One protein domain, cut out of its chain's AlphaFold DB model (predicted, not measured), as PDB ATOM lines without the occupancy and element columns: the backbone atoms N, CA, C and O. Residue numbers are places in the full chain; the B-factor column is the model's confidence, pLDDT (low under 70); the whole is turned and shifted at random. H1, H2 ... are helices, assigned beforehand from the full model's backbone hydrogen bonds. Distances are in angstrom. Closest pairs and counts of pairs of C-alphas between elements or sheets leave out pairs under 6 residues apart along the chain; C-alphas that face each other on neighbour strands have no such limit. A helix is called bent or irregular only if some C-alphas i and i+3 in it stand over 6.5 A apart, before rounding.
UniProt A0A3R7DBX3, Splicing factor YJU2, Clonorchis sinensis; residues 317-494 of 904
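Overview. This is residues 317 to 494 of the 904 residues of the protein "Splicing factor YJU2" of Clonorchis sinensis (UniProt A0A3R7DBX3). A long helical hairpin, H6 and H7, makes most of the length, and a head of shorter helices and loops is gathered where H6 begins. In the head H4 packs crosswise on the first part of the kinked H6, H1 and H3 lie next to them, and the short H2 and H5 are toward the head's borders. The printed part has 178 residues with seven named helices, H1 to H7 in chain order, and no named strand; the class is all helix. The whole is elongated, spanning 66 by 35 by 34 A, and only just loose, close to compact, with a radius of gyration of the C-alphas of 19.2 A.

Along the chain. H6, the longest helix, covers residues 425 to 458 and measures 42.6 A, from C-alpha 425 at (204.618, -65.663, 47.049). It has a kink of 65 degrees near residue 432 and is irregular, with C-alphas 431 and 434 7.3 A apart. H7, residues 465 to 493, also measures 42.6 A, ends with C-alpha 493 at (220.153, -59.535, 36.698), and is irregular, with C-alphas 466 and 469 7.4 A apart. H4 is residues 388 to 402, 20.9 A, and H3 is residues 348 to 361, 20.0 A. H1, residues 321 to 328, begins with C-alpha 321 at (197.719, -62.428, 26.203); H2 is residues 331 to 334 and H5 residues 414 to 421.

Arrangement. H6 is the hub, touching three helices. It forms a helical hairpin with H7, at a shallow tilt of 25 degrees, opposite ways; their closest C-alphas, of Ala 440 and Leu 488, are 5.8 A apart. With residues 425 to 436 alone H6 touches H4, only just about perpendicular at 73 degrees, closest at the C-alphas of Tyr 395 and Val 432, 5.8 A. With residues 435 to 443 alone it touches H1 at a steep tilt of 60 degrees, closest at the C-alphas of Leu 327 and Leu 439, 6.2 A. H3 and H4 form a helical hairpin at a steep tilt of 39 degrees, with the C-alphas of Val 358 and Leu 393 closest at 6.8 A. H3 touches H1 with residues 348 to 352 alone, closest at the C-alphas of Leu 325 and Glu 348, 7.7 A. The helix packing is mostly crossed, at tilts that are mostly not shallow. H5 is close to H4 but not clearly touching, with the C-alphas of Leu 392 and Phe 421 7.9 A apart; H2 is likewise close to H4, with the C-alphas of Tyr 333 and Val 401 7.4 A apart. Every O i to N i+4 pair is within hydrogen-bond range in H1, H3 and H4; the counts are 26 of 30 in H6, 23 of 25 in H7 and 1 of 4 in H5, where 3 of 5 O i to N i+3 pairs are, and H2 is too short for an O i to N i+4 pair.

Size, cuts and confidence. The C-alphas of Ser 413 and Ser 464, the two farthest apart, are 66.4 A apart, and residues 464 to 469, of which 465 to 469 belong to H7, stand free. The printed part has no cut; the links H2 to H3, H3 to H4 and H4 to H5 are long. Mean pLDDT of the printed part is 75.6, and residues 331 to 350 and 402 to 426 are among those under 70.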
ATOM      1  N   VAL A 317     205.947 -52.896  33.156       95.12
ATOM      2  CA  VAL A 317     205.928 -53.537  31.834       95.12
ATOM      3  C   VAL A 317     204.831 -54.593  31.832       95.12
ATOM      4  O   VAL A 317     204.846 -55.463  32.703       95.12
ATOM      5  N   TYR A 318     203.903 -54.543  30.875       93.31
ATOM      6  CA  TYR A 318     202.667 -55.330  30.901       93.31
ATOM      7  C   TYR A 318     202.666 -56.403  29.799       93.31
ATOM      8  O   TYR A 318     202.465 -56.069  28.634       93.31
ATOM      9  N   PRO A 319     202.872 -57.698  30.109       92.25
ATOM     10  CA  PRO A 319     202.736 -58.760  29.114       92.25
ATOM     11  C   PRO A 319     201.290 -58.854  28.610       92.25
ATOM     12  O   PRO A 319     200.350 -58.850  29.409       92.25
ATOM     13  N   SER A 320     201.105 -58.978  27.297       89.81
ATOM     14  CA  SER A 320     199.791 -59.246  26.709       89.81
ATOM     15  C   SER A 320     199.421 -60.733  26.762       89.81
ATOM     16  O   SER A 320     200.275 -61.601  26.967       89.81
ATOM     17  N   ASN A 321     198.150 -61.054  26.498       84.75
ATOM     18  CA  ASN A 321     197.719 -62.428  26.203       84.75
ATOM     19  C   ASN A 321     198.573 -63.089  25.102       84.75
ATOM     20  O   ASN A 321     198.890 -64.270  25.220       84.75
ATOM     21  N   ILE A 322     198.990 -62.341  24.074       84.69
ATOM     22  CA  ILE A 322     199.834 -62.854  22.986       84.69
ATOM     23  C   ILE A 322     201.237 -63.211  23.498       84.69
ATOM     24  O   ILE A 322     201.712 -64.313  23.227       84.69
ATOM     25  N   ASP A 323     201.881 -62.338  24.278       88.06
ATOM     26  CA  ASP A 323     203.226 -62.597  24.828       88.06
ATOM     27  C   ASP A 323     203.234 -63.829  25.749       88.06
ATOM     28  O   ASP A 323     204.160 -64.643  25.728       88.06
ATOM     29  N   LEU A 324     202.166 -63.995  26.535       84.88
ATOM     30  CA  LEU A 324     201.965 -65.151  27.406       84.88
ATOM     31  C   LEU A 324     201.746 -66.440  26.597       84.88
ATOM     32  O   LEU A 324     202.410 -67.443  26.856       84.88
ATOM     33  N   LEU A 325     200.883 -66.429  25.577       79.19
ATOM     34  CA  LEU A 325     200.656 -67.597  24.715       79.19
ATOM     35  C   LEU A 325     201.917 -67.995  23.927       79.19
ATOM     36  O   LEU A 325     202.213 -69.188  23.812       79.19
ATOM     37  N   GLN A 326     202.711 -67.028  23.458       80.75
ATOM     38  CA  GLN A 326     204.013 -67.282  22.826       80.75
ATOM     39  C   GLN A 326     205.025 -67.900  23.803       80.75
ATOM     40  O   GLN A 326     205.749 -68.827  23.437       80.75
ATOM     41  N   LEU A 327     205.047 -67.461  25.069       80.75
ATOM     42  CA  LEU A 327     205.853 -68.108  26.107       80.75
ATOM     43  C   LEU A 327     205.433 -69.572  26.307       80.75
ATOM     44  O   LEU A 327     206.296 -70.452  26.333       80.75
ATOM     45  N   PHE A 328     204.132 -69.839  26.449       72.69
ATOM     46  CA  PHE A 328     203.607 -71.178  26.750       72.69
ATOM     47  C   PHE A 328     203.706 -72.164  25.572       72.69
ATOM     48  O   PHE A 328     203.800 -73.368  25.798       72.69
ATOM     49  N   THR A 329     203.767 -71.669  24.334       68.62
ATOM     50  CA  THR A 329     204.003 -72.466  23.109       68.62
ATOM     51  C   THR A 329     205.481 -72.547  22.694       68.62
ATOM     52  O   THR A 329     205.813 -73.138  21.667       68.62
ATOM     53  N   SER A 330     206.399 -71.975  23.481       71.56
ATOM     54  CA  SER A 330     207.832 -71.975  23.165       71.56
ATOM     55  C   SER A 330     208.500 -73.349  23.327       71.56
ATOM     56  O   SER A 330     208.068 -74.205  24.106       71.56
ATOM     57  N   GLU A 331     209.647 -73.535  22.660       64.25
ATOM     58  CA  GLU A 331     210.496 -74.734  22.783       64.25
ATOM     59  C   GLU A 331     210.836 -75.099  24.235       64.25
ATOM     60  O   GLU A 331     211.062 -76.268  24.542       64.25
ATOM     61  N   TYR A 332     210.865 -74.123  25.148       67.06
ATOM     62  CA  TYR A 332     211.115 -74.380  26.563       67.06
ATOM     63  C   TYR A 332     210.066 -75.324  27.173       67.06
ATOM     64  O   TYR A 332     210.435 -76.229  27.920       67.06
ATOM     65  N   TYR A 333     208.789 -75.160  26.817       68.31
ATOM     66  CA  TYR A 333     207.722 -76.041  27.284       68.31
ATOM     67  C   TYR A 333     207.643 -77.343  26.486       68.31
ATOM     68  O   TYR A 333     207.435 -78.394  27.086       68.31
ATOM     69  N   HIS A 334     207.926 -77.325  25.180       66.00
ATOM     70  CA  HIS A 334     208.008 -78.561  24.390       66.00
ATOM     71  C   HIS A 334     209.149 -79.497  24.821       66.00
ATOM     72  O   HIS A 334     208.999 -80.708  24.705       66.00
ATOM     73  N   ASN A 335     210.246 -78.965  25.371       63.06
ATOM     74  CA  ASN A 335     211.325 -79.762  25.970       63.06
ATOM     75  C   ASN A 335     211.097 -80.112  27.457       63.06
ATOM     76  O   ASN A 335     211.828 -80.937  28.003       63.06
ATOM     77  N   ALA A 336     210.135 -79.471  28.134       59.59
ATOM     78  CA  ALA A 336     209.751 -79.796  29.515       59.59
ATOM     79  C   ALA A 336     208.611 -80.829  29.575       59.59
ATOM     80  O   ALA A 336     208.524 -81.608  30.523       59.59
ATOM     81  N   ALA A 337     207.758 -80.852  28.550       59.09
ATOM     82  CA  ALA A 337     206.801 -81.915  28.302       59.09
ATOM     83  C   ALA A 337     207.516 -83.259  28.077       59.09
ATOM     84  O   ALA A 337     208.530 -83.329  27.383       59.09
ATOM     85  N   GLN A 338     206.969 -84.349  28.621       53.66
ATOM     86  CA  GLN A 338     207.464 -85.690  28.294       53.66
ATOM     87  C   GLN A 338     207.231 -86.021  26.803       53.66
ATOM     88  O   GLN A 338     206.282 -85.498  26.213       53.66
ATOM     89  N   PRO A 339     208.047 -86.903  26.184       46.53
ATOM     90  CA  PRO A 339     208.039 -87.165  24.737       46.53
ATOM     91  C   PRO A 339     206.832 -87.998  24.237       46.53
ATOM     92  O   PRO A 339     206.982 -89.019  23.569       46.53
ATOM     93  N   ALA A 340     205.612 -87.536  24.515       44.38
ATOM     94  CA  ALA A 340     204.341 -88.096  24.058       44.38
ATOM     95  C   ALA A 340     203.879 -87.463  22.724       44.38
ATOM     96  O   ALA A 340     202.868 -86.762  22.654       44.38
ATOM     97  N   SER A 341     204.677 -87.690  21.675       47.00
ATOM     98  CA  SER A 341     204.359 -87.576  20.233       47.00
ATOM     99  C   SER A 341     203.066 -86.833  19.812       47.00
ATOM    100  O   SER A 341     202.170 -87.409  19.193       47.00
ATOM    101  N   THR A 342     202.977 -85.516  20.039       46.53
ATOM    102  CA  THR A 342     201.914 -84.678  19.447       46.53
ATOM    103  C   THR A 342     202.398 -83.301  18.992       46.53
ATOM    104  O   THR A 342     203.292 -82.706  19.582       46.53
ATOM    105  N   SER A 343     201.803 -82.805  17.900       50.28
ATOM    106  CA  SER A 343     202.127 -81.507  17.292       50.28
ATOM    107  C   SER A 343     201.720 -80.327  18.181       50.28
ATOM    108  O   SER A 343     200.649 -80.348  18.791       50.28
ATOM    109  N   THR A 344     202.550 -79.281  18.177       48.69
ATOM    110  CA  THR A 344     202.449 -78.070  19.012       48.69
ATOM    111  C   THR A 344     201.058 -77.422  18.977       48.69
ATOM    112  O   THR A 344     200.504 -77.069  20.018       48.69
ATOM    113  N   ARG A 345     200.425 -77.389  17.794       49.66
ATOM    114  CA  ARG A 345     199.082 -76.823  17.552       49.66
ATOM    115  C   ARG A 345     197.932 -77.493  18.321       49.66
ATOM    116  O   ARG A 345     196.825 -76.969  18.310       49.66
ATOM    117  N   LYS A 346     198.135 -78.652  18.964       55.25
ATOM    118  CA  LYS A 346     197.076 -79.294  19.770       55.25
ATOM    119  C   LYS A 346     196.875 -78.662  21.148       55.25
ATOM    120  O   LYS A 346     195.817 -78.857  21.734       55.25
ATOM    121  N   TRP A 347     197.879 -77.967  21.683       58.09
ATOM    122  CA  TRP A 347     197.876 -77.506  23.078       58.09
ATOM    123  C   TRP A 347     197.306 -76.096  23.240       58.09
ATOM    124  O   TRP A 347     196.675 -75.797  24.250       58.09
ATOM    125  N   GLU A 348     197.473 -75.257  22.222       63.81
ATOM    126  CA  GLU A 348     197.025 -73.862  22.173       63.81
ATOM    127  C   GLU A 348     195.546 -73.666  22.597       63.81
ATOM    128  O   GLU A 348     195.313 -72.840  23.481       63.81
ATOM    129  N   PRO A 349     194.551 -74.465  22.146       66.88
ATOM    130  CA  PRO A 349     193.167 -74.310  22.612       66.88
ATOM    131  C   PRO A 349     192.973 -74.636  24.101       66.88
ATOM    132  O   PRO A 349     192.166 -73.998  24.772       66.88
ATOM    133  N   GLN A 350     193.709 -75.618  24.635       69.06
ATOM    134  CA  GLN A 350     193.620 -76.004  26.049       69.06
ATOM    135  C   GLN A 350     194.292 -74.964  26.951       69.06
ATOM    136  O   GLN A 350     193.749 -74.615  27.997       69.06
ATOM    137  N   LEU A 351     195.434 -74.418  26.521       70.06
ATOM    138  CA  LEU A 351     196.136 -73.342  27.220       70.06
ATOM    139  C   LEU A 351     195.297 -72.057  27.260       70.06
ATOM    140  O   LEU A 351     195.224 -71.428  28.311       70.06
ATOM    141  N   CYS A 352     194.594 -71.712  26.176       70.50
ATOM    142  CA  CYS A 352     193.644 -70.594  26.164       70.50
ATOM    143  C   CYS A 352     192.486 -70.778  27.163       70.50
ATOM    144  O   CYS A 352     192.104 -69.813  27.822       70.50
ATOM    145  N   LEU A 353     191.953 -71.997  27.317       72.69
ATOM    146  CA  LEU A 353     190.907 -72.297  28.307       72.69
ATOM    147  C   LEU A 353     191.426 -72.196  29.751       72.69
ATOM    148  O   LEU A 353     190.761 -71.603  30.594       72.69
ATOM    149  N   ILE A 354     192.630 -72.713  30.028       71.75
ATOM    150  CA  ILE A 354     193.278 -72.592  31.347       71.75
ATOM    151  C   ILE A 354     193.559 -71.121  31.681       71.75
ATOM    152  O   ILE A 354     193.297 -70.678  32.797       71.75
ATOM    153  N   LEU A 355     194.058 -70.346  30.713       74.44
ATOM    154  CA  LEU A 355     194.306 -68.915  30.886       74.44
ATOM    155  C   LEU A 355     192.996 -68.155  31.162       74.44
ATOM    156  O   LEU A 355     192.985 -67.284  32.027       74.44
ATOM    157  N   HIS A 356     191.895 -68.509  30.487       76.38
ATOM    158  CA  HIS A 356     190.570 -67.937  30.749       76.38
ATOM    159  C   HIS A 356     190.074 -68.246  32.165       76.38
ATOM    160  O   HIS A 356     189.718 -67.315  32.876       76.38
ATOM    161  N   ASP A 357     190.085 -69.513  32.594       73.75
ATOM    162  CA  ASP A 357     189.617 -69.925  33.929       73.75
ATOM    163  C   ASP A 357     190.422 -69.252  35.055       73.75
ATOM    164  O   ASP A 357     189.842 -68.724  36.003       73.75
ATOM    165  N   VAL A 358     191.753 -69.170  34.926       75.12
ATOM    166  CA  VAL A 358     192.597 -68.478  35.916       75.12
ATOM    167  C   VAL A 358     192.339 -66.966  35.922       75.12
ATOM    168  O   VAL A 358     192.264 -66.371  36.995       75.12
ATOM    169  N   LEU A 359     192.172 -66.328  34.759       77.62
ATOM    170  CA  LEU A 359     191.852 -64.896  34.692       77.62
ATOM    171  C   LEU A 359     190.443 -64.596  35.221       77.62
ATOM    172  O   LEU A 359     190.263 -63.602  35.915       77.62
ATOM    173  N   GLU A 360     189.463 -65.458  34.961       78.19
ATOM    174  CA  GLU A 360     188.097 -65.347  35.482       78.19
ATOM    175  C   GLU A 360     188.056 -65.504  37.008       78.19
ATOM    176  O   GLU A 360     187.439 -64.687  37.689       78.19
ATOM    177  N   GLN A 361     188.801 -66.464  37.565       71.94
ATOM    178  CA  GLN A 361     188.952 -66.637  39.017       71.94
ATOM    179  C   GLN A 361     189.697 -65.467  39.692       71.94
ATOM    180  O   GLN A 361     189.489 -65.219  40.878       71.94
ATOM    181  N   LEU A 362     190.509 -64.709  38.945       72.31
ATOM    182  CA  LEU A 362     191.110 -63.442  39.388       72.31
ATOM    183  C   LEU A 362     190.203 -62.209  39.167       72.31
ATOM    184  O   LEU A 362     190.598 -61.099  39.517       72.31
ATOM    185  N   GLY A 363     189.016 -62.367  38.568       73.19
ATOM    186  CA  GLY A 363     188.131 -61.258  38.180       73.19
ATOM    187  C   GLY A 363     188.616 -60.445  36.967       73.19
ATOM    188  O   GLY A 363     188.070 -59.385  36.675       73.19
ATOM    189  N   LEU A 364     189.639 -60.928  36.259       74.56
ATOM    190  CA  LEU A 364     190.344 -60.264  35.155       74.56
ATOM    191  C   LEU A 364     189.885 -60.735  33.758       74.56
ATOM    192  O   LEU A 364     190.512 -60.380  32.753       74.56
ATOM    193  N   SER A 365     188.834 -61.554  33.666       66.31
ATOM    194  CA  SER A 365     188.321 -62.053  32.386       66.31
ATOM    195  C   SER A 365     187.740 -60.931  31.514       66.31
ATOM    196  O   SER A 365     187.135 -59.970  31.984       66.31
ATOM    197  N   GLN A 366     187.934 -61.063  30.202       62.25
ATOM    198  CA  GLN A 366     187.322 -60.218  29.176       62.25
ATOM    199  C   GLN A 366     186.688 -61.126  28.120       62.25
ATOM    200  O   GLN A 366     187.178 -62.228  27.882       62.25
ATOM    201  N   ALA A 367     185.606 -60.664  27.487       49.50
ATOM    202  CA  ALA A 367     184.631 -61.511  26.787       49.50
ATOM    203  C   ALA A 367     185.158 -62.361  25.606       49.50
ATOM    204  O   ALA A 367     184.440 -63.236  25.128       49.50
ATOM    205  N   SER A 368     186.392 -62.144  25.137       53.12
ATOM    206  CA  SER A 368     187.065 -63.056  24.204       53.12
ATOM    207  C   SER A 368     188.588 -62.890  24.233       53.12
ATOM    208  O   SER A 368     189.134 -61.971  23.627       53.12
ATOM    209  N   LEU A 369     189.283 -63.826  24.885       59.56
ATOM    210  CA  LEU A 369     190.755 -63.902  24.936       59.56
ATOM    211  C   LEU A 369     191.426 -64.293  23.603       59.56
ATOM    212  O   LEU A 369     192.645 -64.193  23.486       59.56
ATOM    213  N   SER A 370     190.644 -64.763  22.628       54.50
ATOM    214  CA  SER A 370     191.098 -65.431  21.399       54.50
ATOM    215  C   SER A 370     191.108 -64.559  20.137       54.50
ATOM    216  O   SER A 370     191.513 -65.038  19.082       54.50
ATOM    217  N   THR A 371     190.636 -63.310  20.209       58.06
ATOM    218  CA  THR A 371     190.352 -62.468  19.027       58.06
ATOM    219  C   THR A 371     191.110 -61.143  18.990       58.06
ATOM    220  O   THR A 371     191.201 -60.532  17.929       58.06
ATOM    221  N   SER A 372     191.639 -60.670  20.122       70.94
ATOM    222  CA  SER A 372     192.287 -59.358  20.228       70.94
ATOM    223  C   SER A 372     193.426 -59.348  21.259       70.94
ATOM    224  O   SER A 372     193.419 -60.161  22.190       70.94
ATOM    225  N   PRO A 373     194.426 -58.461  21.099       80.50
ATOM    226  CA  PRO A 373     195.510 -58.298  22.063       80.50
ATOM    227  C   PRO A 373     195.030 -57.540  23.317       80.50
ATOM    228  O   PRO A 373     194.487 -56.438  23.228       80.50
ATOM    229  N   VAL A 374     195.240 -58.126  24.499       84.38
ATOM    230  CA  VAL A 374     194.742 -57.641  25.801       84.38
ATOM    231  C   VAL A 374     195.872 -57.609  26.834       84.38
ATOM    232  O   VAL A 374     196.719 -58.499  26.861       84.38
ATOM    233  N   THR A 375     195.854 -56.591  27.698       87.50
ATOM    234  CA  THR A 375     196.772 -56.363  28.829       87.50
ATOM    235  C   THR A 375     195.995 -56.013  30.101       87.50
ATOM    236  O   THR A 375     194.876 -55.493  30.022       87.50
ATOM    237  N   TRP A 376     196.600 -56.258  31.270       87.31
ATOM    238  CA  TRP A 376     196.003 -56.031  32.593       87.31
ATOM    239  C   TRP A 376     196.957 -55.263  33.512       87.31
ATOM    240  O   TRP A 376     198.128 -55.614  33.612       87.31
ATOM    241  N   SER A 377     196.448 -54.277  34.253       84.12
ATOM    242  CA  SER A 377     197.225 -53.472  35.214       84.12
ATOM    243  C   SER A 377     197.843 -54.282  36.359       84.12
ATOM    244  O   SER A 377     198.879 -53.905  36.900       84.12
ATOM    245  N   SER A 378     197.223 -55.402  36.726       85.88
ATOM    246  CA  SER A 378     197.655 -56.295  37.804       85.88
ATOM    247  C   SER A 378     198.754 -57.290  37.396       85.88
ATOM    248  O   SER A 378     199.385 -57.889  38.272       85.88
ATOM    249  N   ILE A 379     198.999 -57.476  36.092       90.25
ATOM    250  CA  ILE A 379     199.908 -58.484  35.521       90.25
ATOM    251  C   ILE A 379     201.082 -57.753  34.861       90.25
ATOM    252  O   ILE A 379     200.981 -57.291  33.728       90.25
ATOM    253  N   CYS A 380     202.199 -57.618  35.580       93.25
ATOM    254  CA  CYS A 380     203.323 -56.795  35.132       93.25
ATOM    255  C   CYS A 380     204.682 -57.237  35.696       93.25
ATOM    256  O   CYS A 380     204.761 -58.008  36.654       93.25
ATOM    257  N   PHE A 381     205.757 -56.702  35.117       93.81
ATOM    258  CA  PHE A 381     207.071 -56.589  35.754       93.81
ATOM    259  C   PHE A 381     207.288 -55.144  36.224       93.81
ATOM    260  O   PHE A 381     206.938 -54.210  35.504       93.81
ATOM    261  N   SER A 382     207.905 -54.958  37.389       92.38
ATOM    262  CA  SER A 382     208.312 -53.664  37.957       92.38
ATOM    263  C   SER A 382     209.760 -53.726  38.467       92.38
ATOM    264  O   SER A 382     210.413 -54.773  38.419       92.38
ATOM    265  N   PHE A 383     210.284 -52.616  38.994       87.88
ATOM    266  CA  PHE A 383     211.593 -52.612  39.662       87.88
ATOM    267  C   PHE A 383     211.655 -53.496  40.920       87.88
ATOM    268  O   PHE A 383     212.753 -53.883  41.334       87.88
ATOM    269  N   GLU A 384     210.516 -53.843  41.521       85.38
ATOM    270  CA  GLU A 384     210.447 -54.739  42.679       85.38
ATOM    271  C   GLU A 384     210.598 -56.201  42.231       85.38
ATOM    272  O   GLU A 384     211.532 -56.877  42.680       85.38
ATOM    273  N   GLY A 385     209.787 -56.641  41.260       86.56
ATOM    274  CA  GLY A 385     209.812 -57.996  40.701       86.56
ATOM    275  C   GLY A 385     208.776 -58.225  39.591       86.56
ATOM    276  O   GLY A 385     208.306 -57.285  38.955       86.56
ATOM    277  N   ALA A 386     208.408 -59.486  39.357       90.06
ATOM    278  CA  ALA A 386     207.178 -59.827  38.641       90.06
ATOM    279  C   ALA A 386     206.000 -59.734  39.623       90.06
ATOM    280  O   ALA A 386     206.161 -60.114  40.780       90.06
ATOM    281  N   SER A 387     204.831 -59.257  39.192       90.88
ATOM    282  CA  SER A 387     203.675 -59.143  40.088       90.88
ATOM    283  C   SER A 387     203.203 -60.514  40.591       90.88
ATOM    284  O   SER A 387     203.397 -61.540  39.928       90.88
ATOM    285  N   PHE A 388     202.535 -60.536  41.749       86.88
ATOM    286  CA  PHE A 388     201.940 -61.756  42.303       86.88
ATOM    287  C   PHE A 388     201.006 -62.444  41.294       86.88
ATOM    288  O   PHE A 388     201.137 -63.642  41.052       86.88
ATOM    289  N   HIS A 389     200.136 -61.682  40.619       85.69
ATOM    290  CA  HIS A 389     199.226 -62.205  39.594       85.69
ATOM    291  C   HIS A 389     199.964 -62.802  38.387       85.69
ATOM    292  O   HIS A 389     199.581 -63.869  37.914       85.69
ATOM    293  N   LEU A 390     201.039 -62.161  37.908       89.19
ATOM    294  CA  LEU A 390     201.865 -62.701  36.822       89.19
ATOM    295  C   LEU A 390     202.577 -63.994  37.253       89.19
ATOM    296  O   LEU A 390     202.615 -64.963  36.495       89.19
ATOM    297  N   SER A 391     203.095 -64.031  38.479       88.50
ATOM    298  CA  SER A 391     203.770 -65.202  39.048       88.50
ATOM    299  C   SER A 391     202.805 -66.377  39.246       88.50
ATOM    300  O   SER A 391     203.127 -67.503  38.869       88.50
ATOM    301  N   LEU A 392     201.596 -66.117  39.755       83.81
ATOM    302  CA  LEU A 392     200.544 -67.112  39.958       83.81
ATOM    303  C   LEU A 392     199.973 -67.636  38.630       83.81
ATOM    304  O   LEU A 392     199.854 -68.846  38.454       83.81
ATOM    305  N   LEU A 393     199.694 -66.756  37.660       83.31
ATOM    306  CA  LEU A 393     199.260 -67.156  36.315       83.31
ATOM    307  C   LEU A 393     200.326 -68.022  35.627       83.31
ATOM    308  O   LEU A 393     200.007 -69.063  35.053       83.31
ATOM    309  N   SER A 394     201.602 -67.632  35.741       84.12
ATOM    310  CA  SER A 394     202.719 -68.439  35.246       84.12
ATOM    311  C   SER A 394     202.777 -69.804  35.940       84.12
ATOM    312  O   SER A 394     202.997 -70.806  35.265       84.12
ATOM    313  N   TYR A 395     202.514 -69.875  37.250       83.69
ATOM    314  CA  TYR A 395     202.545 -71.116  38.032       83.69
ATOM    315  C   TYR A 395     201.430 -72.084  37.627       83.69
ATOM    316  O   TYR A 395     201.713 -73.244  37.328       83.69
ATOM    317  N   CYS A 396     200.184 -71.610  37.550       78.12
ATOM    318  CA  CYS A 396     199.039 -72.436  37.165       78.12
ATOM    319  C   CYS A 396     199.224 -73.047  35.766       78.12
ATOM    320  O   CYS A 396     199.007 -74.245  35.586       78.12
ATOM    321  N   VAL A 397     199.701 -72.260  34.792       76.56
ATOM    322  CA  VAL A 397     199.978 -72.776  33.442       76.56
ATOM    323  C   VAL A 397     201.212 -73.690  33.424       76.56
ATOM    324  O   VAL A 397     201.185 -74.722  32.756       76.56
ATOM    325  N   HIS A 398     202.266 -73.381  34.188       78.50
ATOM    326  CA  HIS A 398     203.459 -74.232  34.289       78.50
ATOM    327  C   HIS A 398     203.118 -75.633  34.816       78.50
ATOM    328  O   HIS A 398     203.517 -76.629  34.213       78.50
ATOM    329  N   GLN A 399     202.324 -75.714  35.890       75.50
ATOM    330  CA  GLN A 399     201.850 -76.987  36.437       75.50
ATOM    331  C   GLN A 399     200.934 -77.722  35.451       75.50
ATOM    332  O   GLN A 399     201.137 -78.907  35.198       75.50
ATOM    333  N   ALA A 400     199.978 -77.026  34.823       70.75
ATOM    334  CA  ALA A 400     199.078 -77.647  33.852       70.75
ATOM    335  C   ALA A 400     199.822 -78.244  32.642       70.75
ATOM    336  O   ALA A 400     199.441 -79.312  32.162       70.75
ATOM    337  N   VAL A 401     200.906 -77.608  32.180       70.00
ATOM    338  CA  VAL A 401     201.779 -78.158  31.130       70.00
ATOM    339  C   VAL A 401     202.539 -79.398  31.612       70.00
ATOM    340  O   VAL A 401     202.555 -80.406  30.903       70.00
ATOM    341  N   LEU A 402     203.136 -79.369  32.809       69.00
ATOM    342  CA  LEU A 402     203.850 -80.529  33.366       69.00
ATOM    343  C   LEU A 402     202.917 -81.736  33.591       69.00
ATOM    344  O   LEU A 402     203.320 -82.873  33.348       69.00
ATOM    345  N   SER A 403     201.656 -81.491  33.957       65.81
ATOM    346  CA  SER A 403     200.587 -82.499  34.062       65.81
ATOM    347  C   SER A 403     199.945 -82.891  32.716       65.81
ATOM    348  O   SER A 403     198.933 -83.593  32.694       65.81
ATOM    349  N   GLY A 404     200.496 -82.460  31.576       62.78
ATOM    350  CA  GLY A 404     200.033 -82.871  30.245       62.78
ATOM    351  C   GLY A 404     198.658 -82.319  29.847       62.78
ATOM    352  O   GLY A 404     197.880 -83.022  29.203       62.78
ATOM    353  N   CYS A 405     198.347 -81.082  30.247       59.44
ATOM    354  CA  CYS A 405     197.134 -80.329  29.898       59.44
ATOM    355  C   CYS A 405     195.800 -80.995  30.304       59.44
ATOM    356  O   CYS A 405     194.744 -80.712  29.729       59.44
ATOM    357  N   ARG A 406     195.812 -81.860  31.328       53.84
ATOM    358  CA  ARG A 406     194.605 -82.492  31.886       53.84
ATOM    359  C   ARG A 406     193.800 -81.528  32.763       53.84
ATOM    360  O   ARG A 406     193.868 -81.575  33.987       53.84
ATOM    361  N   TYR A 407     192.971 -80.700  32.129       45.53
ATOM    362  CA  TYR A 407     192.043 -79.775  32.806       45.53
ATOM    363  C   TYR A 407     191.169 -80.453  33.885       45.53
ATOM    364  O   TYR A 407     190.835 -79.845  34.895       45.53
ATOM    365  N   SER A 408     190.849 -81.740  33.707       44.94
ATOM    366  CA  SER A 408     190.080 -82.569  34.648       44.94
ATOM    367  C   SER A 408     190.783 -82.901  35.972       44.94
ATOM    368  O   SER A 408     190.128 -83.410  36.876       44.94
ATOM    369  N   GLU A 409     192.096 -82.675  36.081       41.41
ATOM    370  CA  GLU A 409     192.894 -82.966  37.284       41.41
ATOM    371  C   GLU A 409     193.239 -81.696  38.089       41.41
ATOM    372  O   GLU A 409     193.738 -81.791  39.210       41.41
ATOM    373  N   ILE A 410     192.891 -80.508  37.577       48.91
ATOM    374  CA  ILE A 410     192.838 -79.277  38.378       48.91
ATOM    375  C   ILE A 410     191.696 -79.440  39.403       48.91
ATOM    376  O   ILE A 410     190.608 -79.875  39.013       48.91
ATOM    377  N   PRO A 411     191.882 -79.122  40.704       43.19
ATOM    378  CA  PRO A 411     190.896 -79.461  41.729       43.19
ATOM    379  C   PRO A 411     189.503 -78.856  41.486       43.19
ATOM    380  O   PRO A 411     189.239 -77.679  41.727       43.19
ATOM    381  N   SER A 412     188.565 -79.701  41.057       40.31
ATOM    382  CA  SER A 412     187.190 -79.293  40.751       40.31
ATOM    383  C   SER A 412     186.414 -78.817  41.989       40.31
ATOM    384  O   SER A 412     185.510 -77.991  41.851       40.31
ATOM    385  N   SER A 413     186.818 -79.258  43.188       38.66
ATOM    386  CA  SER A 413     186.292 -78.818  44.488       38.66
ATOM    387  C   SER A 413     186.693 -77.369  44.829       38.66
ATOM    388  O   SER A 413     187.892 -77.073  44.858       38.66
ATOM    389  N   PRO A 414     185.745 -76.471  45.177       43.25
ATOM    390  CA  PRO A 414     186.058 -75.077  45.512       43.25
ATOM    391  C   PRO A 414     187.006 -74.958  46.714       43.25
ATOM    392  O   PRO A 414     187.925 -74.141  46.691       43.25
ATOM    393  N   SER A 415     186.871 -75.835  47.716       38.75
ATOM    394  CA  SER A 415     187.731 -75.862  48.909       38.75
ATOM    395  C   SER A 415     189.213 -76.081  48.587       38.75
ATOM    396  O   SER A 415     190.071 -75.639  49.343       38.75
ATOM    397  N   ALA A 416     189.520 -76.747  47.469       43.31
ATOM    398  CA  ALA A 416     190.888 -76.958  47.009       43.31
ATOM    399  C   ALA A 416     191.383 -75.830  46.085       43.31
ATOM    400  O   ALA A 416     192.568 -75.508  46.115       43.31
ATOM    401  N   ARG A 417     190.494 -75.163  45.330       47.59
ATOM    402  CA  ARG A 417     190.863 -73.972  44.535       47.59
ATOM    403  C   ARG A 417     191.310 -72.820  45.429       47.59
ATOM    404  O   ARG A 417     192.352 -72.229  45.168       47.59
ATOM    405  N   HIS A 418     190.602 -72.575  46.537       47.84
ATOM    406  CA  HIS A 418     191.012 -71.584  47.541       47.84
ATOM    407  C   HIS A 418     192.447 -71.804  48.061       47.84
ATOM    408  O   HIS A 418     193.113 -70.831  48.396       47.84
ATOM    409  N   SER A 419     192.948 -73.048  48.059       51.12
ATOM    410  CA  SER A 419     194.309 -73.377  48.498       51.12
ATOM    411  C   SER A 419     195.413 -72.936  47.527       51.12
ATOM    412  O   SER A 419     196.563 -72.831  47.945       51.12
ATOM    413  N   ILE A 420     195.102 -72.707  46.243       56.16
ATOM    414  CA  ILE A 420     196.081 -72.275  45.227       56.16
ATOM    415  C   ILE A 420     196.282 -70.756  45.305       56.16
ATOM    416  O   ILE A 420     197.414 -70.277  45.294       56.16
ATOM    417  N   PHE A 421     195.195 -69.998  45.464       58.53
ATOM    418  CA  PHE A 421     195.244 -68.539  45.634       58.53
ATOM    419  C   PHE A 421     195.740 -68.106  47.026       58.53
ATOM    420  O   PHE A 421     196.058 -66.936  47.217       58.53
ATOM    421  N   SER A 422     195.850 -69.035  47.985       59.12
ATOM    422  CA  SER A 422     196.474 -68.811  49.295       59.12
ATOM    423  C   SER A 422     197.949 -69.235  49.375       59.12
ATOM    424  O   SER A 422     198.510 -69.231  50.471       59.12
ATOM    425  N   LEU A 423     198.581 -69.645  48.266       64.25
ATOM    426  CA  LEU A 423     200.008 -69.987  48.255       64.25
ATOM    427  C   LEU A 423     200.860 -68.737  48.544       64.25
ATOM    428  O   LEU A 423     200.660 -67.703  47.897       64.25
ATOM    429  N   PRO A 424     201.833 -68.799  49.472       65.81
ATOM    430  CA  PRO A 424     202.708 -67.668  49.735       65.81
ATOM    431  C   PRO A 424     203.617 -67.406  48.527       65.81
ATOM    432  O   PRO A 424     204.208 -68.319  47.950       65.81
ATOM    433  N   GLU A 425     203.793 -66.132  48.179       65.69
ATOM    434  CA  GLU A 425     204.618 -65.663  47.049       65.69
ATOM    435  C   GLU A 425     206.038 -66.270  47.027       65.69
ATOM    436  O   GLU A 425     206.602 -66.551  45.966       65.69
ATOM    437  N   GLN A 426     206.581 -66.537  48.219       67.00
ATOM    438  CA  GLN A 426     207.896 -67.135  48.463       67.00
ATOM    439  C   GLN A 426     208.035 -68.570  47.914       67.00
ATOM    440  O   GLN A 426     209.149 -68.985  47.596       67.00
ATOM    441  N   GLU A 427     206.932 -69.313  47.775       70.94
ATOM    442  CA  GLU A 427     206.902 -70.671  47.207       70.94
ATOM    443  C   GLU A 427     206.655 -70.666  45.691       70.94
ATOM    444  O   GLU A 427     207.193 -71.511  44.973       70.94
ATOM    445  N   LEU A 428     205.898 -69.684  45.182       75.50
ATOM    446  CA  LEU A 428     205.595 -69.550  43.753       75.50
ATOM    447  C   LEU A 428     206.845 -69.180  42.942       75.50
ATOM    448  O   LEU A 428     207.201 -69.869  41.979       75.50
ATOM    449  N   LEU A 429     207.521 -68.089  43.328       75.44
ATOM    450  CA  LEU A 429     208.574 -67.467  42.519       75.44
ATOM    451  C   LEU A 429     209.735 -68.421  42.152       75.44
ATOM    452  O   LEU A 429     210.127 -68.421  40.982       75.44
ATOM    453  N   PRO A 430     210.266 -69.282  43.052       79.69
ATOM    454  CA  PRO A 430     211.338 -70.223  42.710       79.69
ATOM    455  C   PRO A 430     210.982 -71.211  41.591       79.69
ATOM    456  O   PRO A 430     211.866 -71.586  40.821       79.69
ATOM    457  N   VAL A 431     209.708 -71.609  41.478       80.25
ATOM    458  CA  VAL A 431     209.224 -72.528  40.433       80.25
ATOM    459  C   VAL A 431     209.133 -71.801  39.090       80.25
ATOM    460  O   VAL A 431     209.654 -72.274  38.078       80.25
ATOM    461  N   VAL A 432     208.523 -70.611  39.073       85.06
ATOM    462  CA  VAL A 432     208.253 -69.864  37.829       85.06
ATOM    463  C   VAL A 432     209.397 -68.970  37.355       85.06
ATOM    464  O   VAL A 432     209.329 -68.435  36.249       85.06
ATOM    465  N   GLN A 433     210.488 -68.832  38.115       85.12
ATOM    466  CA  GLN A 433     211.609 -67.953  37.758       85.12
ATOM    467  C   GLN A 433     212.180 -68.239  36.358       85.12
ATOM    468  O   GLN A 433     212.570 -67.307  35.656       85.12
ATOM    469  N   LYS A 434     212.232 -69.505  35.914       84.94
ATOM    470  CA  LYS A 434     212.725 -69.859  34.568       84.94
ATOM    471  C   LYS A 434     211.735 -69.451  33.453       84.94
ATOM    472  O   LYS A 434     212.187 -68.752  32.545       84.94
ATOM    473  N   PRO A 435     210.425 -69.780  33.522       86.44
ATOM    474  CA  PRO A 435     209.394 -69.160  32.683       86.44
ATOM    475  C   PRO A 435     209.459 -67.623  32.641       86.44
ATOM    476  O   PRO A 435     209.573 -67.047  31.560       86.44
ATOM    477  N   LEU A 436     209.460 -66.952  33.798       90.38
ATOM    478  CA  LEU A 436     209.452 -65.487  33.890       90.38
ATOM    479  C   LEU A 436     210.724 -64.860  33.302       90.38
ATOM    480  O   LEU A 436     210.643 -63.867  32.582       90.38
ATOM    481  N   ASN A 437     211.896 -65.461  33.531       89.44
ATOM    482  CA  ASN A 437     213.150 -65.012  32.921       89.44
ATOM    483  C   ASN A 437     213.153 -65.170  31.395       89.44
ATOM    484  O   ASN A 437     213.812 -64.390  30.711       89.44
ATOM    485  N   ASN A 438     212.453 -66.167  30.846       88.81
ATOM    486  CA  ASN A 438     212.309 -66.324  29.398       88.81
ATOM    487  C   ASN A 438     211.361 -65.259  28.821       88.81
ATOM    488  O   ASN A 438     211.704 -64.642  27.814       88.81
ATOM    489  N   LEU A 439     210.240 -64.972  29.496       91.50
ATOM    490  CA  LEU A 439     209.307 -63.901  29.121       91.50
ATOM    491  C   LEU A 439     209.982 -62.523  29.150       91.50
ATOM    492  O   LEU A 439     209.947 -61.796  28.161       91.50
ATOM    493  N   ALA A 440     210.684 -62.195  30.239       93.12
ATOM    494  CA  ALA A 440     211.412 -60.935  30.360       93.12
ATOM    495  C   ALA A 440     212.491 -60.778  29.268       93.12
ATOM    496  O   ALA A 440     212.664 -59.691  28.723       93.12
ATOM    497  N   LYS A 441     213.179 -61.867  28.883       91.94
ATOM    498  CA  LYS A 441     214.137 -61.877  27.758       91.94
ATOM    499  C   LYS A 441     213.477 -61.764  26.384       91.94
ATOM    500  O   LYS A 441     214.132 -61.309  25.448       91.94
ATOM    501  N   GLN A 442     212.230 -62.198  26.220       91.44
ATOM    502  CA  GLN A 442     211.467 -61.938  25.002       91.44
ATOM    503  C   GLN A 442     211.135 -60.451  24.914       91.44
ATOM    504  O   GLN A 442     211.688 -59.777  24.050       91.44
ATOM    505  N   LEU A 443     210.396 -59.927  25.894       94.12
ATOM    506  CA  LEU A 443     209.998 -58.517  25.957       94.12
ATOM    507  C   LEU A 443     211.200 -57.562  25.845       94.12
ATOM    508  O   LEU A 443     211.099 -56.517  25.206       94.12
ATOM    509  N   LEU A 444     212.365 -57.923  26.400       94.69
ATOM    510  CA  LEU A 444     213.601 -57.143  26.276       94.69
ATOM    511  C   LEU A 444     214.162 -57.131  24.843       94.69
ATOM    512  O   LEU A 444     214.625 -56.086  24.391       94.69
ATOM    513  N   ARG A 445     214.115 -58.253  24.108       93.50
ATOM    514  CA  ARG A 445     214.529 -58.290  22.692       93.50
ATOM    515  C   ARG A 445     213.622 -57.415  21.836       93.50
ATOM    516  O   ARG A 445     214.133 -56.636  21.038       93.50
ATOM    517  N   ASP A 446     212.313 -57.508  22.039       93.06
ATOM    518  CA  ASP A 446     211.344 -56.712  21.284       93.06
ATOM    519  C   ASP A 446     211.491 -55.215  21.603       93.06
ATOM    520  O   ASP A 446     211.607 -54.411  20.683       93.06
ATOM    521  N   THR A 447     211.691 -54.854  22.878       94.69
ATOM    522  CA  THR A 447     212.022 -53.477  23.311       94.69
ATOM    523  C   THR A 447     213.287 -52.925  22.639       94.69
ATOM    524  O   THR A 447     213.320 -51.759  22.251       94.69
ATOM    525  N   ILE A 448     214.343 -53.735  22.491       93.75
ATOM    526  CA  ILE A 448     215.599 -53.315  21.841       93.75
ATOM    527  C   ILE A 448     215.399 -53.095  20.334       93.75
ATOM    528  O   ILE A 448     215.979 -52.170  19.766       93.75
ATOM    529  N   LEU A 449     214.576 -53.921  19.682       93.38
ATOM    530  CA  LEU A 449     214.249 -53.771  18.262       93.38
ATOM    531  C   LEU A 449     213.341 -52.555  18.020       93.38
ATOM    532  O   LEU A 449     213.583 -51.804  17.076       93.38
ATOM    533  N   ASP A 450     212.382 -52.303  18.913       93.19
ATOM    534  CA  ASP A 450     211.569 -51.084  18.922       93.19
ATOM    535  C   ASP A 450     212.446 -49.830  19.118       93.19
ATOM    536  O   ASP A 450     212.250 -48.828  18.428       93.19
ATOM    537  N   GLU A 451     213.476 -49.884  19.978       92.12
ATOM    538  CA  GLU A 451     214.430 -48.776  20.150       92.12
ATOM    539  C   GLU A 451     215.231 -48.509  18.860       92.12
ATOM    540  O   GLU A 451     215.372 -47.359  18.443       92.12
ATOM    541  N   GLN A 452     215.723 -49.559  18.193       90.44
ATOM    542  CA  GLN A 452     216.453 -49.445  16.920       90.44
ATOM    543  C   GLN A 452     215.566 -48.908  15.789       90.44
ATOM    544  O   GLN A 452     216.004 -48.072  14.989       90.44
ATOM    545  N   GLN A 453     214.307 -49.342  15.733       89.31
ATOM    546  CA  GLN A 453     213.329 -48.835  14.778       89.31
ATOM    547  C   GLN A 453     213.010 -47.359  15.042       89.31
ATOM    548  O   GLN A 453     213.052 -46.562  14.108       89.31
ATOM    549  N   LEU A 454     212.781 -46.965  16.298       89.44
ATOM    550  CA  LEU A 454     212.514 -45.575  16.673       89.44
ATOM    551  C   LEU A 454     213.711 -44.655  16.380       89.44
ATOM    552  O   LEU A 454     213.526 -43.553  15.869       89.44
ATOM    553  N   GLN A 455     214.945 -45.116  16.617       87.19
ATOM    554  CA  GLN A 455     216.157 -44.399  16.198       87.19
ATOM    555  C   GLN A 455     216.216 -44.232  14.666       87.19
ATOM    556  O   GLN A 455     216.514 -43.144  14.174       87.19
ATOM    557  N   THR A 456     215.869 -45.279  13.910       86.50
ATOM    558  CA  THR A 456     215.830 -45.251  12.436       86.50
ATOM    559  C   THR A 456     214.735 -44.321  11.898       86.50
ATOM    560  O   THR A 456     214.957 -43.626  10.909       86.50
ATOM    561  N   LEU A 457     213.567 -44.273  12.546       83.12
ATOM    562  CA  LEU A 457     212.489 -43.335  12.223       83.12
ATOM    563  C   LEU A 457     212.904 -41.895  12.540       83.12
ATOM    564  O   LEU A 457     212.769 -41.029  11.684       83.12
ATOM    565  N   ALA A 458     213.484 -41.642  13.717       82.75
ATOM    566  CA  ALA A 458     213.940 -40.312  14.118       82.75
ATOM    567  C   ALA A 458     215.025 -39.734  13.190       82.75
ATOM    568  O   ALA A 458     215.056 -38.523  12.985       82.75
ATOM    569  N   LEU A 459     215.882 -40.576  12.597       82.56
ATOM    570  CA  LEU A 459     216.869 -40.168  11.583       82.56
ATOM    571  C   LEU A 459     216.254 -39.810  10.218       82.56
ATOM    572  O   LEU A 459     216.908 -39.129   9.436       82.56
ATOM    573  N   LYS A 460     215.019 -40.243   9.933       78.50
ATOM    574  CA  LYS A 460     214.253 -39.875   8.726       78.50
ATOM    575  C   LYS A 460     213.377 -38.632   8.919       78.50
ATOM    576  O   LYS A 460     212.703 -38.223   7.981       78.50
ATOM    577  N   VAL A 461     213.335 -38.060  10.125       77.88
ATOM    578  CA  VAL A 461     212.588 -36.826  10.389       77.88
ATOM    579  C   VAL A 461     213.446 -35.635   9.980       77.88
ATOM    580  O   VAL A 461     214.432 -35.324  10.652       77.88
ATOM    581  N   ASP A 462     213.056 -34.973   8.891       67.31
ATOM    582  CA  ASP A 462     213.690 -33.740   8.427       67.31
ATOM    583  C   ASP A 462     213.664 -32.641   9.498       67.31
ATOM    584  O   ASP A 462     212.741 -32.530  10.304       67.31
ATOM    585  N   SER A 463     214.676 -31.774   9.471       68.00
ATOM    586  CA  SER A 463     214.853 -30.670  10.430       68.00
ATOM    587  C   SER A 463     213.925 -29.462  10.194       68.00
ATOM    588  O   SER A 463     214.223 -28.346  10.623       68.00
ATOM    589  N   SER A 464     212.791 -29.661   9.512       70.44
ATOM    590  CA  SER A 464     211.804 -28.605   9.283       70.44
ATOM    591  C   SER A 464     211.085 -28.228  10.584       70.44
ATOM    592  O   SER A 464     210.860 -29.064  11.463       70.44
ATOM    593  N   LYS A 465     210.668 -26.958  10.705       63.38
ATOM    594  CA  LYS A 465     209.879 -26.485  11.860       63.38
ATOM    595  C   LYS A 465     208.581 -27.278  12.045       63.38
ATOM    596  O   LYS A 465     208.127 -27.463  13.166       63.38
ATOM    597  N   GLU A 466     208.018 -27.771  10.948       64.06
ATOM    598  CA  GLU A 466     206.783 -28.551  10.924       64.06
ATOM    599  C   GLU A 466     206.919 -29.904  11.638       64.06
ATOM    600  O   GLU A 466     205.965 -30.346  12.276       64.06
ATOM    601  N   MET A 467     208.091 -30.543  11.585       75.75
ATOM    602  CA  MET A 467     208.305 -31.897  12.117       75.75
ATOM    603  C   MET A 467     208.854 -31.932  13.556       75.75
ATOM    604  O   MET A 467     209.091 -33.010  14.110       75.75
ATOM    605  N   VAL A 468     209.020 -30.769  14.200       81.75
ATOM    606  CA  VAL A 468     209.547 -30.644  15.574       81.75
ATOM    607  C   VAL A 468     208.718 -31.446  16.583       81.75
ATOM    608  O   VAL A 468     209.291 -32.165  17.399       81.75
ATOM    609  N   ILE A 469     207.388 -31.388  16.483       83.81
ATOM    610  CA  ILE A 469     206.453 -32.045  17.416       83.81
ATOM    611  C   ILE A 469     206.570 -33.575  17.317       83.81
ATOM    612  O   ILE A 469     206.681 -34.268  18.327       83.81
ATOM    613  N   LEU A 470     206.653 -34.113  16.092       85.75
ATOM    614  CA  LEU A 470     206.898 -35.542  15.858       85.75
ATOM    615  C   LEU A 470     208.260 -35.970  16.424       85.75
ATOM    616  O   LEU A 470     208.377 -37.032  17.037       85.75
ATOM    617  N   ARG A 471     209.293 -35.129  16.282       86.38
ATOM    618  CA  ARG A 471     210.612 -35.417  16.856       86.38
ATOM    619  C   ARG A 471     210.610 -35.371  18.389       86.38
ATOM    620  O   ARG A 471     211.300 -36.185  18.998       86.38
ATOM    621  N   GLN A 472     209.837 -34.480  19.009       88.38
ATOM    622  CA  GLN A 472     209.623 -34.460  20.460       88.38
ATOM    623  C   GLN A 472     208.889 -35.727  20.925       88.38
ATOM    624  O   GLN A 472     209.387 -36.414  21.811       88.38
ATOM    625  N   CYS A 473     207.795 -36.110  20.260       90.06
ATOM    626  CA  CYS A 473     207.060 -37.352  20.520       90.06
ATOM    627  C   CYS A 473     207.976 -38.595  20.482       90.06
ATOM    628  O   CYS A 473     207.979 -39.406  21.409       90.06
ATOM    629  N   TYR A 474     208.847 -38.705  19.469       90.56
ATOM    630  CA  TYR A 474     209.856 -39.770  19.393       90.56
ATOM    631  C   TYR A 474     210.912 -39.716  20.511       90.56
ATOM    632  O   TYR A 474     211.402 -40.766  20.930       90.56
ATOM    633  N   ASN A 475     211.276 -38.531  21.012       91.00
ATOM    634  CA  ASN A 475     212.191 -38.415  22.151       91.00
ATOM    635  C   ASN A 475     211.527 -38.915  23.450       91.00
ATOM    636  O   ASN A 475     212.164 -39.649  24.206       91.00
ATOM    637  N   GLU A 476     210.254 -38.585  23.683       92.56
ATOM    638  CA  GLU A 476     209.504 -39.040  24.863       92.56
ATOM    639  C   GLU A 476     209.258 -40.551  24.827       92.56
ATOM    640  O   GLU A 476     209.599 -41.258  25.777       92.56
ATOM    641  N   LEU A 477     208.812 -41.087  23.688       92.38
ATOM    642  CA  LEU A 477     208.652 -42.529  23.495       92.38
ATOM    643  C   LEU A 477     209.980 -43.297  23.651       92.38
ATOM    644  O   LEU A 477     210.002 -44.415  24.171       92.38
ATOM    645  N   LYS A 478     211.123 -42.687  23.300       93.00
ATOM    646  CA  LYS A 478     212.439 -43.273  23.590       93.00
ATOM    647  C   LYS A 478     212.699 -43.389  25.097       93.00
ATOM    648  O   LYS A 478     213.271 -44.393  25.522       93.00
ATOM    649  N   LYS A 479     212.263 -42.429  25.925       94.12
ATOM    650  CA  LYS A 479     212.353 -42.548  27.395       94.12
ATOM    651  C   LYS A 479     211.501 -43.713  27.916       94.12
ATOM    652  O   LYS A 479     211.964 -44.435  28.800       94.12
ATOM    653  N   VAL A 480     210.313 -43.948  27.346       94.81
ATOM    654  CA  VAL A 480     209.473 -45.122  27.671       94.81
ATOM    655  C   VAL A 480     210.241 -46.421  27.411       94.81
ATOM    656  O   VAL A 480     210.378 -47.241  28.319       94.81
ATOM    657  N   LEU A 481     210.807 -46.587  26.210       94.81
ATOM    658  CA  LEU A 481     211.566 -47.788  25.831       94.81
ATOM    659  C   LEU A 481     212.815 -47.997  26.705       94.81
ATOM    660  O   LEU A 481     213.075 -49.118  27.142       94.81
ATOM    661  N   LEU A 482     213.548 -46.929  27.039       94.38
ATOM    662  CA  LEU A 482     214.687 -46.991  27.964       94.38
ATOM    663  C   LEU A 482     214.266 -47.386  29.394       94.38
ATOM    664  O   LEU A 482     214.987 -48.126  30.064       94.38
ATOM    665  N   SER A 483     213.100 -46.932  29.861       93.62
ATOM    666  CA  SER A 483     212.578 -47.252  31.199       93.62
ATOM    667  C   SER A 483     212.074 -48.698  31.281       93.62
ATOM    668  O   SER A 483     212.470 -49.455  32.169       93.62
ATOM    669  N   ARG A 484     211.316 -49.134  30.268       94.44
ATOM    670  CA  ARG A 484     210.918 -50.531  30.024       94.44
ATOM    671  C   ARG A 484     212.124 -51.473  30.003       94.44
ATOM    672  O   ARG A 484     212.135 -52.488  30.698       94.44
ATOM    673  N   ARG A 485     213.170 -51.106  29.256       94.00
ATOM    674  CA  ARG A 485     214.444 -51.830  29.206       94.00
ATOM    675  C   ARG A 485     215.097 -51.934  30.587       94.00
ATOM    676  O   ARG A 485     215.486 -53.031  30.976       94.00
ATOM    677  N   SER A 486     215.169 -50.830  31.334       93.12
ATOM    678  CA  SER A 486     215.731 -50.797  32.691       93.12
ATOM    679  C   SER A 486     215.010 -51.763  33.640       93.12
ATOM    680  O   SER A 486     215.669 -52.540  34.332       93.12
ATOM    681  N   VAL A 487     213.671 -51.785  33.641       92.81
ATOM    682  CA  VAL A 487     212.875 -52.730  34.453       92.81
ATOM    683  C   VAL A 487     213.227 -54.186  34.119       92.81
ATOM    684  O   VAL A 487     213.527 -54.978  35.015       92.81
ATOM    685  N   LEU A 488     213.259 -54.536  32.829       93.38
ATOM    686  CA  LEU A 488     213.524 -55.903  32.371       93.38
ATOM    687  C   LEU A 488     214.973 -56.352  32.641       93.38
ATOM    688  O   LEU A 488     215.192 -57.473  33.107       93.38
ATOM    689  N   GLU A 489     215.966 -55.486  32.415       91.31
ATOM    690  CA  GLU A 489     217.373 -55.768  32.741       91.31
ATOM    691  C   GLU A 489     217.580 -55.939  34.261       91.31
ATOM    692  O   GLU A 489     218.295 -56.855  34.682       91.31
ATOM    693  N   ASN A 490     216.905 -55.143  35.102       88.81
ATOM    694  CA  ASN A 490     216.938 -55.297  36.563       88.81
ATOM    695  C   ASN A 490     216.308 -56.622  37.033       88.81
ATOM    696  O   ASN A 490     216.857 -57.274  37.923       88.81
ATOM    697  N   PHE A 491     215.195 -57.055  36.432       87.31
ATOM    698  CA  PHE A 491     214.583 -58.350  36.754       87.31
ATOM    699  C   PHE A 491     215.510 -59.525  36.394       87.31
ATOM    700  O   PHE A 491     215.727 -60.419  37.209       87.31
ATOM    701  N   ILE A 492     216.122 -59.497  35.204       85.94
ATOM    702  CA  ILE A 492     216.988 -60.581  34.707       85.94
ATOM    703  C   ILE A 492     218.315 -60.685  35.488       85.94
ATOM    704  O   ILE A 492     218.878 -61.776  35.595       85.94
ATOM    705  N   THR A 493     218.836 -59.575  36.025       73.25
ATOM    706  CA  THR A 493     220.153 -59.535  36.698       73.25
ATOM    707  C   THR A 493     220.116 -59.817  38.205       73.25
ATOM    708  O   THR A 493     221.142 -60.211  38.770       73.25
ATOM    709  N   LYS A 494     218.959 -59.692  38.871       61.84
ATOM    710  CA  LYS A 494     218.779 -60.047  40.292       61.84
ATOM    711  C   LYS A 494     218.817 -61.571  40.509       61.84
ATOM    712  O   LYS A 494     217.789 -62.242  40.549       61.84
TER     713      LYS A 494